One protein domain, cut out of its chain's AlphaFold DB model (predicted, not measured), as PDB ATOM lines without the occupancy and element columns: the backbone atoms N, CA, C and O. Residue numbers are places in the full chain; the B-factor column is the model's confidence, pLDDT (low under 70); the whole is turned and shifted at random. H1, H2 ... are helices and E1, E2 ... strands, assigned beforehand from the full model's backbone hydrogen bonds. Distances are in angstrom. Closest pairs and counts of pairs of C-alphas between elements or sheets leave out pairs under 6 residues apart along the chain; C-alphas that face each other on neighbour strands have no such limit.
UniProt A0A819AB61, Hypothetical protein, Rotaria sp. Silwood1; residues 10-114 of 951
ATOM      1  N   PHE A  10     -30.294 -41.598 -28.128       91.69
ATOM      2  CA  PHE A  10     -30.288 -40.430 -29.006       91.69
ATOM      3  C   PHE A  10     -31.682 -40.207 -29.590       91.69
ATOM      4  O   PHE A  10     -32.333 -41.166 -30.014       91.69
ATOM      5  N   VAL A  11     -32.129 -38.952 -29.620       90.00
ATOM      6  CA  VAL A  11     -33.413 -38.559 -30.207       90.00
ATOM      7  C   VAL A  11     -33.183 -37.420 -31.197       90.00
ATOM      8  O   VAL A  11     -32.740 -36.351 -30.789       90.00
ATOM      9  N   CYS A  12     -33.463 -37.645 -32.483       86.31
ATOM     10  CA  CYS A  12     -33.142 -36.701 -33.565       86.31
ATOM     11  C   CYS A  12     -34.338 -36.490 -34.512       86.31
ATOM     12  O   CYS A  12     -35.135 -37.408 -34.694       86.31
ATOM     13  N   LYS A  13     -34.444 -35.307 -35.142       82.19
ATOM     14  CA  LYS A  13     -35.499 -35.008 -36.138       82.19
ATOM     15  C   LYS A  13     -35.281 -35.715 -37.484       82.19
ATOM     16  O   LYS A  13     -36.228 -36.197 -38.087       82.19
ATOM     17  N   GLU A  14     -34.028 -35.784 -37.931       78.44
ATOM     18  CA  GLU A  14     -33.626 -36.434 -39.180       78.44
ATOM     19  C   GLU A  14     -32.354 -37.251 -38.931       78.44
ATOM     20  O   GLU A  14     -31.351 -36.725 -38.441       78.44
ATOM     21  N   LEU A  15     -32.391 -38.550 -39.235       78.06
ATOM     22  CA  LEU A  15     -31.245 -39.450 -39.081       78.06
ATOM     23  C   LEU A  15     -30.802 -39.992 -40.437       78.06
ATOM     24  O   LEU A  15     -31.503 -40.771 -41.079       78.06
ATOM     25  N   THR A  16     -29.582 -39.647 -40.853       80.00
ATOM     26  CA  THR A  16     -28.967 -40.336 -41.994       80.00
ATOM     27  C   THR A  16     -28.719 -41.806 -41.641       80.00
ATOM     28  O   THR A  16     -28.447 -42.144 -40.482       80.00
ATOM     29  N   ASN A  17     -28.766 -42.689 -42.643       78.06
ATOM     30  CA  ASN A  17     -28.491 -44.117 -42.443       78.06
ATOM     31  C   ASN A  17     -27.108 -44.351 -41.809       78.06
ATOM     32  O   ASN A  17     -26.970 -45.216 -40.949       78.06
ATOM     33  N   ASP A  18     -26.107 -43.545 -42.164       75.12
ATOM     34  CA  ASP A  18     -24.746 -43.662 -41.630       75.12
ATOM     35  C   ASP A  18     -24.670 -43.268 -40.150       75.12
ATOM     36  O   ASP A  18     -24.058 -43.974 -39.340       75.12
ATOM     37  N   THR A  19     -25.344 -42.182 -39.759       76.00
ATOM     38  CA  THR A  19     -25.434 -41.764 -38.353       76.00
ATOM     39  C   THR A  19     -26.167 -42.818 -37.529       76.00
ATOM     40  O   THR A  19     -25.689 -43.213 -36.464       76.00
ATOM     41  N   LYS A  20     -27.288 -43.337 -38.044       82.19
ATOM     42  CA  LYS A  20     -28.074 -44.381 -37.382       82.19
ATOM     43  C   LYS A  20     -27.260 -45.660 -37.174       82.19
ATOM     44  O   LYS A  20     -27.164 -46.138 -36.046       82.19
ATOM     45  N   ASN A  21     -26.586 -46.141 -38.218       82.69
ATOM     46  CA  ASN A  21     -25.700 -47.304 -38.142       82.69
ATOM     47  C   ASN A  21     -24.550 -47.085 -37.142       82.69
ATOM     48  O   ASN A  21     -24.160 -48.002 -36.417       82.69
ATOM     49  N   THR A  22     -24.015 -45.866 -37.053       81.44
ATOM     50  CA  THR A  22     -22.946 -45.529 -36.099       81.44
ATOM     51  C   THR A  22     -23.437 -45.557 -34.647       81.44
ATOM     52  O   THR A  22     -22.730 -46.049 -33.766       81.44
ATOM     53  N   ILE A  23     -24.646 -45.057 -34.381       85.19
ATOM     54  CA  ILE A  23     -25.262 -45.075 -33.046       85.19
ATOM     55  C   ILE A  23     -25.566 -46.521 -32.624       85.19
ATOM     56  O   ILE A  23     -25.166 -46.954 -31.539       85.19
ATOM     57  N   GLU A  24     -26.206 -47.289 -33.506       83.94
ATOM     58  CA  GLU A  24     -26.624 -48.669 -33.239       83.94
ATOM     59  C   GLU A  24     -25.430 -49.629 -33.114       83.94
ATOM     60  O   GLU A  24     -25.397 -50.437 -32.188       83.94
ATOM     61  N   SER A  25     -24.394 -49.499 -33.956       85.94
ATOM     62  CA  SER A  25     -23.161 -50.312 -33.853       85.94
ATOM     63  C   SER A  25     -22.405 -50.093 -32.541       85.94
ATOM     64  O   SER A  25     -21.666 -50.965 -32.078       85.94
ATOM     65  N   LYS A  26     -22.623 -48.943 -31.898       83.75
ATOM     66  CA  LYS A  26     -22.123 -48.638 -30.561       83.75
ATOM     67  C   LYS A  26     -23.139 -48.973 -29.470       83.75
ATOM     68  O   LYS A  26     -22.941 -48.503 -28.357       83.75
ATOM     69  N   ASN A  27     -24.158 -49.803 -29.711       87.69
ATOM     70  CA  ASN A  27     -25.203 -50.216 -28.757       87.69
ATOM     71  C   ASN A  27     -25.814 -49.044 -27.967       87.69
ATOM     72  O   ASN A  27     -25.954 -49.126 -26.745       87.69
ATOM     73  N   PHE A  28     -26.104 -47.934 -28.639       91.25
ATOM     74  CA  PHE A  28     -26.902 -46.852 -28.072       91.25
ATOM     75  C   PHE A  28     -28.355 -46.975 -28.532       91.25
ATOM     76  O   PHE A  28     -28.622 -47.458 -29.634       91.25
ATOM     77  N   GLY A  29     -29.298 -46.513 -27.710       90.50
ATOM     78  CA  GLY A  29     -30.673 -46.317 -28.158       90.50
ATOM     79  C   GLY A  29     -30.733 -45.203 -29.204       90.50
ATOM     80  O   GLY A  29     -29.994 -44.223 -29.114       90.50
ATOM     81  N   CYS A  30     -31.620 -45.330 -30.187       90.31
ATOM     82  CA  CYS A  30     -31.826 -44.325 -31.225       90.31
ATOM     83  C   CYS A  30     -33.320 -44.194 -31.519       90.31
ATOM     84  O   CYS A  30     -34.014 -45.207 -31.655       90.31
ATOM     85  N   ARG A  31     -33.832 -42.965 -31.586       88.56
ATOM     86  CA  ARG A  31     -35.222 -42.667 -31.942       88.56
ATOM     87  C   ARG A  31     -35.276 -41.458 -32.863       88.56
ATOM     88  O   ARG A  31     -34.637 -40.444 -32.611       88.56
ATOM     89  N   GLU A  32     -36.075 -41.577 -33.908       88.75
ATOM     90  CA  GLU A  32     -36.367 -40.482 -34.823       88.75
ATOM     91  C   GLU A  32     -37.725 -39.879 -34.447       88.75
ATOM     92  O   GLU A  32     -38.668 -40.625 -34.169       88.75
ATOM     93  N   ILE A  33     -37.807 -38.552 -34.381       88.00
ATOM     94  CA  ILE A  33     -39.022 -37.793 -34.037       88.00
ATOM     95  C   ILE A  33     -39.370 -36.841 -35.175       88.00
ATOM     96  O   ILE A  33     -38.479 -36.321 -35.829       88.00
ATOM     97  N   GLN A  34     -40.651 -36.561 -35.409       82.94
ATOM     98  CA  GLN A  34     -41.037 -35.603 -36.462       82.94
ATOM     99  C   GLN A  34     -41.080 -34.158 -35.944       82.94
ATOM    100  O   GLN A  34     -40.976 -33.204 -36.714       82.94
ATOM    101  N   SER A  35     -41.228 -33.971 -34.630       82.75
ATOM    102  CA  SER A  35     -41.217 -32.655 -33.986       82.75
ATOM    103  C   SER A  35     -40.786 -32.740 -32.520       82.75
ATOM    104  O   SER A  35     -40.914 -33.780 -31.881       82.75
ATOM    105  N   GLU A  36     -40.343 -31.619 -31.952       76.00
ATOM    106  CA  GLU A  36     -39.939 -31.514 -30.537       76.00
ATOM    107  C   GLU A  36     -41.076 -31.846 -29.561       76.00
ATOM    108  O   GLU A  36     -40.843 -32.357 -28.466       76.00
ATOM    109  N   SER A  37     -42.327 -31.635 -29.982       79.88
ATOM    110  CA  SER A  37     -43.511 -31.962 -29.183       79.88
ATOM    111  C   SER A  37     -43.656 -33.461 -28.891       79.88
ATOM    112  O   SER A  37     -44.301 -33.835 -27.910       79.88
ATOM    113  N   GLU A  38     -43.013 -34.325 -29.686       86.44
ATOM    114  CA  GLU A  38     -42.970 -35.775 -29.462       86.44
ATOM    115  C   GLU A  38     -41.939 -36.175 -28.401       86.44
ATOM    116  O   GLU A  38     -42.075 -37.240 -27.799       86.44
ATOM    117  N   PHE A  39     -40.946 -35.322 -28.121       88.12
ATOM    118  CA  PHE A  39     -39.882 -35.618 -27.163       88.12
ATOM    119  C   PHE A  39     -40.311 -35.404 -25.711       88.12
ATOM    120  O   PHE A  39     -40.069 -36.258 -24.859       88.12
ATOM    121  N   LEU A  40     -40.998 -34.298 -25.406       87.81
ATOM    122  CA  LEU A  40     -41.400 -33.954 -24.033       87.81
ATOM    123  C   LEU A  40     -42.212 -35.049 -23.303       87.81
ATOM    124  O   LEU A  40     -42.007 -35.232 -22.098       87.81
ATOM    125  N   PRO A  41     -43.125 -35.797 -23.959       89.50
ATOM    126  CA  PRO A  41     -43.821 -36.927 -23.339       89.50
ATOM    127  C   PRO A  41     -42.923 -38.132 -23.024       89.50
ATOM    128  O   PRO A  41     -43.311 -38.968 -22.210       89.50
ATOM    129  N   MET A  42     -41.756 -38.249 -23.663       89.81
ATOM    130  CA  MET A  42     -40.831 -39.376 -23.486       89.81
ATOM    131  C   MET A  42     -39.978 -39.245 -22.222       89.81
ATOM    132  O   MET A  42     -39.487 -40.256 -21.721       89.81
ATOM    133  N   ILE A  43     -39.816 -38.019 -21.716       91.81
ATOM    134  CA  ILE A  43     -38.975 -37.690 -20.566       91.81
ATOM    135  C   ILE A  43     -39.634 -38.177 -19.273       91.81
ATOM    136  O   ILE A  43     -40.781 -37.829 -18.966       91.81
ATOM    137  N   LYS A  44     -38.887 -38.948 -18.483       89.38
ATOM    138  CA  LYS A  44     -39.279 -39.419 -17.154       89.38
ATOM    139  C   LYS A  44     -38.600 -38.591 -16.063       89.38
ATOM    140  O   LYS A  44     -37.598 -37.913 -16.277       89.38
ATOM    141  N   ALA A  45     -39.157 -38.666 -14.856       83.25
ATOM    142  CA  ALA A  45     -38.524 -38.074 -13.685       83.25
ATOM    143  C   ALA A  45     -37.152 -38.720 -13.443       83.25
ATOM    144  O   ALA A  45     -37.030 -39.943 -13.510       83.25
ATOM    145  N   ASN A  46     -36.159 -37.897 -13.104       80.44
ATOM    146  CA  ASN A  46     -34.751 -38.266 -12.908       80.44
ATOM    147  C   ASN A  46     -33.975 -38.667 -14.173       80.44
ATOM    148  O   ASN A  46     -32.798 -39.007 -14.048       80.44
ATOM    149  N   ASP A  47     -34.569 -38.583 -15.367       91.12
ATOM    150  CA  ASP A  47     -33.784 -38.656 -16.601       91.12
ATOM    151  C   ASP A  47     -32.790 -37.484 -16.649       91.12
ATOM    152  O   ASP A  47     -33.082 -36.383 -16.169       91.12
ATOM    153  N   ILE A  48     -31.622 -37.713 -17.252       94.31
ATOM    154  CA  ILE A  48     -30.704 -36.642 -17.645       94.31
ATOM    155  C   ILE A  48     -30.954 -36.357 -19.123       94.31
ATOM    156  O   ILE A  48     -30.643 -37.176 -19.987       94.31
ATOM    157  N   VAL A  49     -31.524 -35.193 -19.408       94.69
ATOM    158  CA  VAL A  49     -31.796 -34.722 -20.763       94.69
ATOM    159  C   VAL A  49     -30.636 -33.846 -21.201       94.69
ATOM    160  O   VAL A  49     -30.364 -32.828 -20.571       94.69
ATOM    161  N   VAL A  50     -29.950 -34.244 -22.270       94.50
ATOM    162  CA  VAL A  50     -28.866 -33.462 -22.873       94.50
ATOM    163  C   VAL A  50     -29.401 -32.794 -24.132       94.50
ATOM    164  O   VAL A  50     -29.866 -33.483 -25.038       94.50
ATOM    165  N   LEU A  51     -29.355 -31.466 -24.176       92.25
ATOM    166  CA  LEU A  51     -29.714 -30.673 -25.345       92.25
ATOM    167  C   LEU A  51     -28.451 -30.158 -26.025       92.25
ATOM    168  O   LEU A  51     -27.621 -29.519 -25.381       92.25
ATOM    169  N   ASP A  52     -28.350 -30.425 -27.321       87.69
ATOM    170  CA  ASP A  52     -27.259 -30.005 -28.200       87.69
ATOM    171  C   ASP A  52     -27.867 -29.336 -29.442       87.69
ATOM    172  O   ASP A  52     -28.023 -29.953 -30.495       87.69
ATOM    173  N   SER A  53     -28.400 -28.123 -29.264       72.69
ATOM    174  CA  SER A  53     -28.933 -27.301 -30.359       72.69
ATOM    175  C   SER A  53     -29.196 -25.866 -29.907       72.69
ATOM    176  O   SER A  53     -29.711 -25.604 -28.813       72.69
ATOM    177  N   TYR A  54     -28.931 -24.932 -30.817       70.44
ATOM    178  CA  TYR A  54     -29.236 -23.515 -30.653       70.44
ATOM    179  C   TYR A  54     -30.751 -23.233 -30.665       70.44
ATOM    180  O   TYR A  54     -31.184 -22.242 -30.079       70.44
ATOM    181  N   GLU A  55     -31.565 -24.133 -31.233       75.56
ATOM    182  CA  GLU A  55     -33.018 -23.956 -31.411       75.56
ATOM    183  C   GLU A  55     -33.835 -24.102 -30.115       75.56
ATOM    184  O   GLU A  55     -34.962 -23.617 -30.043       75.56
ATOM    185  N   PHE A  56     -33.285 -24.728 -29.064       83.44
ATOM    186  CA  PHE A  56     -34.017 -24.937 -27.811       83.44
ATOM    187  C   PHE A  56     -34.012 -23.683 -26.932       83.44
ATOM    188  O   PHE A  56     -33.035 -23.395 -26.225       83.44
ATOM    189  N   ASP A  57     -35.110 -22.936 -26.967       86.56
ATOM    190  CA  ASP A  57     -35.285 -21.722 -26.175       86.56
ATOM    191  C   ASP A  57     -35.455 -21.997 -24.665       86.56
ATOM    192  O   ASP A  57     -35.618 -23.131 -24.197       86.56
ATOM    193  N   THR A  58     -35.419 -20.929 -23.868       89.12
ATOM    194  CA  THR A  58     -35.588 -20.992 -22.409       89.12
ATOM    195  C   THR A  58     -36.937 -21.596 -21.998       89.12
ATOM    196  O   THR A  58     -37.051 -22.197 -20.927       89.12
ATOM    197  N   GLN A  59     -37.983 -21.457 -22.819       89.25
ATOM    198  CA  GLN A  59     -39.307 -21.982 -22.499       89.25
ATOM    199  C   GLN A  59     -39.351 -23.505 -22.636       89.25
ATOM    200  O   GLN A  59     -39.880 -24.183 -21.753       89.25
ATOM    201  N   TYR A  60     -38.734 -24.048 -23.679       89.81
ATOM    202  CA  TYR A  60     -38.590 -25.483 -23.873       89.81
ATOM    203  C   TYR A  60     -37.781 -26.126 -22.739       89.81
ATOM    204  O   TYR A  60     -38.177 -27.142 -22.161       89.81
ATOM    205  N   GLN A  61     -36.695 -25.469 -22.321       92.12
ATOM    206  CA  GLN A  61     -35.904 -25.895 -21.163       92.12
ATOM    207  C   GLN A  61     -36.757 -25.958 -19.878       92.12
ATOM    208  O   GLN A  61     -36.703 -26.947 -19.139       92.12
ATOM    209  N   LYS A  62     -37.624 -24.962 -19.633       90.19
ATOM    210  CA  LYS A  62     -38.574 -24.971 -18.499       90.19
ATOM    211  C   LYS A  62     -39.545 -26.148 -18.560       90.19
ATOM    212  O   LYS A  62     -39.885 -26.707 -17.517       90.19
ATOM    213  N   GLU A  63     -40.007 -26.537 -19.746       91.56
ATOM    214  CA  GLU A  63     -40.920 -27.674 -19.910       91.56
ATOM    215  C   GLU A  63     -40.268 -29.008 -19.552       91.56
ATOM    216  O   GLU A  63     -40.891 -29.821 -18.864       91.56
ATOM    217  N   ILE A  64     -38.995 -29.192 -19.904       91.00
ATOM    218  CA  ILE A  64     -38.202 -30.350 -19.472       91.00
ATOM    219  C   ILE A  64     -38.057 -30.353 -17.946       91.00
ATOM    220  O   ILE A  64     -38.339 -31.358 -17.289       91.00
ATOM    221  N   LYS A  65     -37.698 -29.210 -17.348       87.88
ATOM    222  CA  LYS A  65     -37.545 -29.091 -15.889       87.88
ATOM    223  C   LYS A  65     -38.840 -29.397 -15.129       87.88
ATOM    224  O   LYS A  65     -38.780 -30.014 -14.066       87.88
ATOM    225  N   ARG A  66     -40.016 -29.069 -15.681       87.50
ATOM    226  CA  ARG A  66     -41.327 -29.435 -15.095       87.50
ATOM    227  C   ARG A  66     -41.553 -30.947 -14.993       87.50
ATOM    228  O   ARG A  66     -42.388 -31.369 -14.198       87.50
ATOM    229  N   LYS A  67     -40.823 -31.770 -15.754       87.44
ATOM    230  CA  LYS A  67     -40.860 -33.241 -15.659       87.44
ATOM    231  C   LYS A  67     -39.982 -33.805 -14.537       87.44
ATOM    232  O   LYS A  67     -39.926 -35.020 -14.379       87.44
ATOM    233  N   ASN A  68     -39.322 -32.949 -13.751       83.38
ATOM    234  CA  ASN A  68     -38.345 -33.341 -12.732       83.38
ATOM    235  C   ASN A  68     -37.146 -34.114 -13.319       83.38
ATOM    236  O   ASN A  68     -36.582 -34.999 -12.673       83.38
ATOM    237  N   ALA A  69     -36.782 -33.797 -14.561       89.31
ATOM    238  CA  ALA A  69     -35.554 -34.254 -15.194       89.31
ATOM    239  C   ALA A  69     -34.389 -33.308 -14.853       89.31
ATOM    240  O   ALA A  69     -34.586 -32.120 -14.555       89.31
ATOM    241  N   GLN A  70     -33.172 -33.847 -14.893       91.81
ATOM    242  CA  GLN A  70     -31.955 -33.042 -14.906       91.81
ATOM    243  C   GLN A  70     -31.696 -32.595 -16.343       91.81
ATOM    244  O   GLN A  70     -31.840 -33.388 -17.271       91.81
ATOM    245  N   LEU A  71     -31.342 -31.331 -16.534       93.50
ATOM    246  CA  LEU A  71     -31.129 -30.742 -17.848       93.50
ATOM    247  C   LEU A  71     -29.663 -30.351 -18.013       93.50
ATOM    248  O   LEU A  71     -29.131 -29.570 -17.226       93.50
ATOM    249  N   VAL A  72     -29.035 -30.875 -19.058       95.62
ATOM    250  CA  VAL A  72     -27.694 -30.503 -19.499       95.62
ATOM    251  C   VAL A  72     -27.817 -29.776 -20.829       95.62
ATOM    252  O   VAL A  72     -28.413 -30.311 -21.762       95.62
ATOM    253  N   CYS A  73     -27.245 -28.585 -20.931       93.94
ATOM    254  CA  CYS A  73     -27.146 -27.860 -22.194       93.94
ATOM    255  C   CYS A  73     -25.696 -27.870 -22.665       93.94
ATOM    256  O   CYS A  73     -24.801 -27.474 -21.919       93.94
ATOM    257  N   ILE A  74     -25.475 -28.334 -23.889       93.00
ATOM    258  CA  ILE A  74     -24.239 -28.084 -24.624       93.00
ATOM    259  C   ILE A  74     -24.459 -26.767 -25.365       93.00
ATOM    260  O   ILE A  74     -25.442 -26.627 -26.093       93.00
ATOM    261  N   ASP A  75     -23.608 -25.786 -25.091       90.12
ATOM    262  CA  ASP A  75     -23.728 -24.436 -25.631       90.12
ATOM    263  C   ASP A  75     -22.384 -23.938 -26.164       90.12
ATOM    264  O   ASP A  75     -21.334 -24.265 -25.613       90.12
ATOM    265  N   ASP A  76     -22.447 -23.093 -27.194       83.06
ATOM    266  CA  ASP A  76     -21.287 -22.412 -27.775       83.06
ATOM    267  C   ASP A  76     -21.453 -20.880 -27.825       83.06
ATOM    268  O   ASP A  76     -20.471 -20.171 -28.053       83.06
ATOM    269  N   LEU A  77     -22.669 -20.346 -27.621       80.25
ATOM    270  CA  LEU A  77     -23.031 -18.963 -27.976       80.25
ATOM    271  C   LEU A  77     -23.448 -18.074 -26.809       80.25
ATOM    272  O   LEU A  77     -23.398 -16.859 -26.983       80.25
ATOM    273  N   HIS A  78     -23.809 -18.642 -25.653       84.12
ATOM    274  CA  HIS A  78     -24.187 -17.931 -24.423       84.12
ATOM    275  C   HIS A  78     -25.169 -16.759 -24.653       84.12
ATOM    276  O   HIS A  78     -25.163 -15.760 -23.940       84.12
ATOM    277  N   ASP A  79     -26.041 -16.885 -25.657       84.62
ATOM    278  CA  ASP A  79     -26.844 -15.796 -26.232       84.62
ATOM    279  C   ASP A  79     -28.289 -15.743 -25.712       84.62
ATOM    280  O   ASP A  79     -29.117 -14.962 -26.193       84.62
ATOM    281  N   LYS A  80     -28.603 -16.577 -24.722       86.44
ATOM    282  CA  LYS A  80     -29.943 -16.749 -24.160       86.44
ATOM    283  C   LYS A  80     -29.898 -17.072 -22.674       86.44
ATOM    284  O   LYS A  80     -28.851 -17.384 -22.112       86.44
ATOM    285  N   ASP A  81     -31.070 -17.038 -22.051       89.25
ATOM    286  CA  ASP A  81     -31.236 -17.444 -20.659       89.25
ATOM    287  C   ASP A  81     -31.287 -18.974 -20.554       89.25
ATOM    288  O   ASP A  81     -32.004 -19.638 -21.314       89.25
ATOM    289  N   PHE A  82     -30.583 -19.535 -19.571       90.69
ATOM    290  CA  PHE A  82     -30.491 -20.982 -19.373       90.69
ATOM    291  C   PHE A  82     -31.173 -21.454 -18.086       90.69
ATOM    292  O   PHE A  82     -30.943 -20.951 -16.987       90.69
ATOM    293  N   GLU A  83     -31.970 -22.511 -18.220       90.75
ATOM    294  CA  GLU A  83     -32.696 -23.181 -17.133       90.75
ATOM    295  C   GLU A  83     -32.086 -24.553 -16.785       90.75
ATOM    296  O   GLU A  83     -32.714 -25.381 -16.119       90.75
ATOM    297  N   ALA A  84     -30.856 -24.790 -17.244       90.75
ATOM    298  CA  ALA A  84     -30.120 -26.042 -17.111       90.75
ATOM    299  C   ALA A  84     -29.542 -26.269 -15.703       90.75
ATOM    300  O   ALA A  84     -29.208 -25.330 -14.982       90.75
ATOM    301  N   ASP A  85     -29.367 -27.539 -15.326       90.38
ATOM    302  CA  ASP A  85     -28.605 -27.933 -14.134       90.38
ATOM    303  C   ASP A  85     -27.098 -27.964 -14.402       90.38
ATOM    304  O   ASP A  85     -26.316 -27.743 -13.479       90.38
ATOM    305  N   LEU A  86     -26.697 -28.223 -15.648       92.88
ATOM    306  CA  LEU A  86     -25.310 -28.202 -16.101       92.88
ATOM    307  C   LEU A  86     -25.224 -27.574 -17.493       92.88
ATOM    308  O   LEU A  86     -25.938 -27.985 -18.406       92.88
ATOM    309  N   ILE A  87     -24.316 -26.623 -17.664       94.19
ATOM    310  CA  ILE A  87     -23.943 -26.079 -18.968       94.19
ATOM    311  C   ILE A  87     -22.538 -26.565 -19.303       94.19
ATOM    312  O   ILE A  87     -21.618 -26.421 -18.495       94.19
ATOM    313  N   ILE A  88     -22.378 -27.149 -20.485       94.50
ATOM    314  CA  ILE A  88     -21.089 -27.545 -21.043       94.50
ATOM    315  C   ILE A  88     -20.791 -26.599 -22.197       94.50
ATOM    316  O   ILE A  88     -21.501 -26.619 -23.196       94.50
ATOM    317  N   ASN A  89     -19.725 -25.816 -22.070       91.31
ATOM    318  CA  ASN A  89     -19.209 -25.005 -23.165       91.31
ATOM    319  C   ASN A  89     -17.688 -25.105 -23.162       91.31
ATOM    320  O   ASN A  89     -17.006 -24.619 -22.264       91.31
ATOM    321  N   HIS A  90     -17.147 -25.777 -24.167       89.44
ATOM    322  CA  HIS A  90     -15.723 -26.073 -24.245       89.44
ATOM    323  C   HIS A  90     -14.898 -24.967 -24.924       89.44
ATOM    324  O   HIS A  90     -13.700 -25.160 -25.159       89.44
ATOM    325  N   ALA A  91     -15.510 -23.822 -25.244       84.06
ATOM    326  CA  ALA A  91     -14.836 -22.696 -25.873       84.06
ATOM    327  C   ALA A  91     -13.748 -22.121 -24.947       84.06
ATOM    328  O   ALA A  91     -13.996 -21.862 -23.765       84.06
ATOM    329  N   PRO A  92     -12.518 -21.903 -25.441       78.06
ATOM    330  CA  PRO A  92     -11.477 -21.253 -24.653       78.06
ATOM    331  C   PRO A  92     -11.892 -19.840 -24.216       78.06
ATOM    332  O   PRO A  92     -12.344 -19.048 -25.036       78.06
ATOM    333  N   GLY A  93     -11.671 -19.504 -22.942       76.44
ATOM    334  CA  GLY A  93     -11.887 -18.151 -22.413       76.44
ATOM    335  C   GLY A  93     -13.303 -17.848 -21.913       76.44
ATOM    336  O   GLY A  93     -13.499 -16.771 -21.362       76.44
ATOM    337  N   ILE A  94     -14.249 -18.782 -22.045       82.25
ATOM    338  CA  ILE A  94     -15.602 -18.627 -21.499       82.25
ATOM    339  C   ILE A  94     -15.605 -18.737 -19.965       82.25
ATOM    340  O   ILE A  94     -14.895 -19.561 -19.376       82.25
ATOM    341  N   SER A  95     -16.426 -17.923 -19.309       83.81
ATOM    342  CA  SER A  95     -16.583 -17.867 -17.860       83.81
ATOM    343  C   SER A  95     -18.059 -17.978 -17.450       83.81
ATOM    344  O   SER A  95     -18.954 -17.719 -18.253       83.81
ATOM    345  N   PRO A  96     -18.362 -18.326 -16.185       83.06
ATOM    346  CA  PRO A  96     -19.747 -18.356 -15.710       83.06
ATOM    347  C   PRO A  96     -20.472 -17.002 -15.801       83.06
ATOM    348  O   PRO A  96     -21.695 -16.980 -15.853       83.06
ATOM    349  N   GLN A  97     -19.735 -15.885 -15.809       83.81
ATOM    350  CA  GLN A  97     -20.303 -14.529 -15.863       83.81
ATOM    351  C   GLN A  97     -20.875 -14.187 -17.239       83.81
ATOM    352  O   GLN A  97     -21.703 -13.287 -17.345       83.81
ATOM    353  N   ASP A  98     -20.460 -14.921 -18.272       84.69
ATOM    354  CA  ASP A  98     -20.951 -14.750 -19.637       84.69
ATOM    355  C   ASP A  98     -22.370 -15.318 -19.814       84.69
ATOM    356  O   ASP A  98     -23.016 -15.065 -20.826       84.69
ATOM    357  N   TYR A  99     -22.881 -16.059 -18.823       89.44
ATOM    358  CA  TYR A  99     -24.198 -16.689 -18.858       89.44
ATOM    359  C   TYR A  99     -25.202 -16.008 -17.938       89.44
ATOM    360  O   TYR A  99     -24.946 -15.778 -16.755       89.44
ATOM    361  N   ASN A 100     -26.421 -15.842 -18.447       88.25
ATOM    362  CA  ASN A 100     -27.596 -15.637 -17.611       88.25
ATOM    363  C   ASN A 100     -28.259 -16.996 -17.319       88.25
ATOM    364  O   ASN A 100     -29.080 -17.490 -18.091       88.25
ATOM    365  N   ALA A 101     -27.859 -17.640 -16.223       86.38
ATOM    366  CA  ALA A 101     -28.353 -18.956 -15.815       86.38
ATOM    367  C   ALA A 101     -28.888 -18.941 -14.376       86.38
ATOM    368  O   ALA A 101     -28.723 -17.968 -13.635       86.38
ATOM    369  N   LYS A 102     -29.526 -20.035 -13.944       78.69
ATOM    370  CA  LYS A 102     -29.960 -20.159 -12.549       78.69
ATOM    371  C   LYS A 102     -28.773 -20.170 -11.590       78.69
ATOM    372  O   LYS A 102     -27.710 -20.704 -11.886       78.69
ATOM    373  N   LEU A 103     -29.015 -19.684 -10.372       67.44
ATOM    374  CA  LEU A 103     -28.028 -19.657  -9.285       67.44
ATOM    375  C   LEU A 103     -27.385 -21.032  -9.016       67.44
ATOM    376  O   LEU A 103     -26.242 -21.123  -8.587       67.44
ATOM    377  N   ASN A 104     -28.136 -22.104  -9.255       72.88
ATOM    378  CA  ASN A 104     -27.732 -23.483  -9.012       72.88
ATOM    379  C   ASN A 104     -27.171 -24.208 -10.248       72.88
ATOM    380  O   ASN A 104     -27.010 -25.434 -10.204       72.88
ATOM    381  N   THR A 105     -26.992 -23.509 -11.369       85.75
ATOM    382  CA  THR A 105     -26.468 -24.096 -12.602       85.75
ATOM    383  C   THR A 105     -24.980 -24.380 -12.435       85.75
ATOM    384  O   THR A 105     -24.197 -23.516 -12.044       85.75
ATOM    385  N   GLN A 106     -24.584 -25.620 -12.709       88.38
ATOM    386  CA  GLN A 106     -23.183 -26.012 -12.766       88.38
ATOM    387  C   GLN A 106     -22.599 -25.678 -14.138       88.38
ATOM    388  O   GLN A 106     -23.298 -25.693 -15.149       88.38
ATOM    389  N   PHE A 107     -21.297 -25.421 -14.170       90.81
ATOM    390  CA  PHE A 107     -20.585 -24.969 -15.359       90.81
ATOM    391  C   PHE A 107     -19.387 -25.884 -15.638       90.81
ATOM    392  O   PHE A 107     -18.499 -26.043 -14.801       90.81
ATOM    393  N   ALA A 108     -19.365 -26.479 -16.828       92.75
ATOM    394  CA  ALA A 108     -18.268 -27.261 -17.385       92.75
ATOM    395  C   ALA A 108     -17.659 -26.468 -18.548       92.75
ATOM    396  O   ALA A 108     -18.044 -26.643 -19.705       92.75
ATOM    397  N   LEU A 109     -16.758 -25.545 -18.206       91.38
ATOM    398  CA  LEU A 109     -16.304 -24.491 -19.109       91.38
ATOM    399  C   LEU A 109     -14.854 -24.650 -19.566       91.38
ATOM    400  O   LEU A 109     -13.976 -25.047 -18.798       91.38
ATOM    401  N   GLY A 110     -14.602 -24.274 -20.815       89.38
ATOM    402  CA  GLY A 110     -13.275 -24.230 -21.407       89.38
ATOM    403  C   GLY A 110     -12.702 -25.594 -21.785       89.38
ATOM    404  O   GLY A 110     -13.352 -26.642 -21.738       89.38
ATOM    405  N   THR A 111     -11.422 -25.579 -22.155       87.62
ATOM    406  CA  THR A 111     -10.706 -26.743 -22.704       87.62
ATOM    407  C   THR A 111     -10.588 -27.905 -21.716       87.62
ATOM    408  O   THR A 111     -10.383 -29.051 -22.115       87.62
ATOM    409  N   ASP A 112     -10.781 -27.640 -20.426       86.38
ATOM    410  CA  ASP A 112     -10.820 -28.643 -19.369       86.38
ATOM    411  C   ASP A 112     -12.002 -29.620 -19.475       86.38
ATOM    412  O   ASP A 112     -11.919 -30.741 -18.958       86.38
ATOM    413  N   TYR A 113     -13.068 -29.222 -20.166       90.62
ATOM    414  CA  TYR A 113     -14.279 -30.013 -20.379       90.62
ATOM    415  C   TYR A 113     -14.530 -30.286 -21.868       90.62
ATOM    416  O   TYR A 113     -15.651 -30.590 -22.268       90.62
ATOM    417  N   ALA A 114     -13.475 -30.223 -22.690       89.94
ATOM    418  CA  ALA A 114     -13.557 -30.476 -24.122       89.94
ATOM    419  C   ALA A 114     -14.185 -31.845 -24.437       89.94
ATOM    420  O   ALA A 114     -13.733 -32.893 -23.952       89.94
TER     421      ALA A 114
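Overview. This is residues 10 to 114 of the 951 residues of the protein "Hypothetical protein" of Rotaria sp. Silwood1 (UniProt A0A819AB61). A sheet of four parallel strands, E3 E4 E5 E6 in that order across it, has H2 over one face near its E3 edge; a smaller separate lobe is made of the two parallel strands E1 and E2 with H1 packed on E2. The printed part has 105 residues, with the named elements E1 H1 E2 E3 H2 E4 E5 E6 along the chain. Its class is mixed, helices and strands, with under half of the residues in named elements. It is compact, with a radius of gyration of the C-alphas of 14.7 A and spans of 40 by 30 by 22 A.

Arrangement. E3, residues 48 to 52, is an edge strand beside E4, residues 70 to 74, with N 49 and O 70 2.8 A apart, within hydrogen-bond range. E5, residues 86 to 89, is next, with N 88 and O 73 at 2.8 A, then the edge strand E6, residues 106 to 109, with N 108 and O 87 at 2.8 A. H2, residues 58 to 65, is on this sheet at a height over the sheet of 10.0 A, over E4 but only just not over E3, with 2 of its C-alphas falling on E3; it runs along the strands, at 17 degrees to E4 on the local plane. The closest C-alphas of H2 and E4 are those of Lys 65 and Leu 71, 6.9 A. E3, H2 and E4 form a strand-helix-strand unit, two parallel neighbour strands with a helix between, and its crossover is right-handed. E1, residues 10 to 12, H1, residues 17 to 25, and E2, residues 29 to 32, form another, also right-handed, with N 12 and O 31 at 3.0 A. E2 and E3 are apart. In H1 and H2 every O i to N i+4 pair is within hydrogen-bond range.

Along the chain. E1 begins at C-alpha 10, (-30.288, -40.430, -29.006), and E6 ends at C-alpha 109, (-16.304, -24.491, -19.109). E4 measures 13.4 A from first to last C-alpha, E3 12.9 A, H1 11.9 A and H2 10.6 A.

Size, cuts and confidence. The C-alphas farthest apart are those of Asn 17 and Leu 103, 41.2 A. The printed part has no cut. The links E2 to E3, E4 to E5 and E5 to E6 are long. Residue 103 is under 70 in pLDDT.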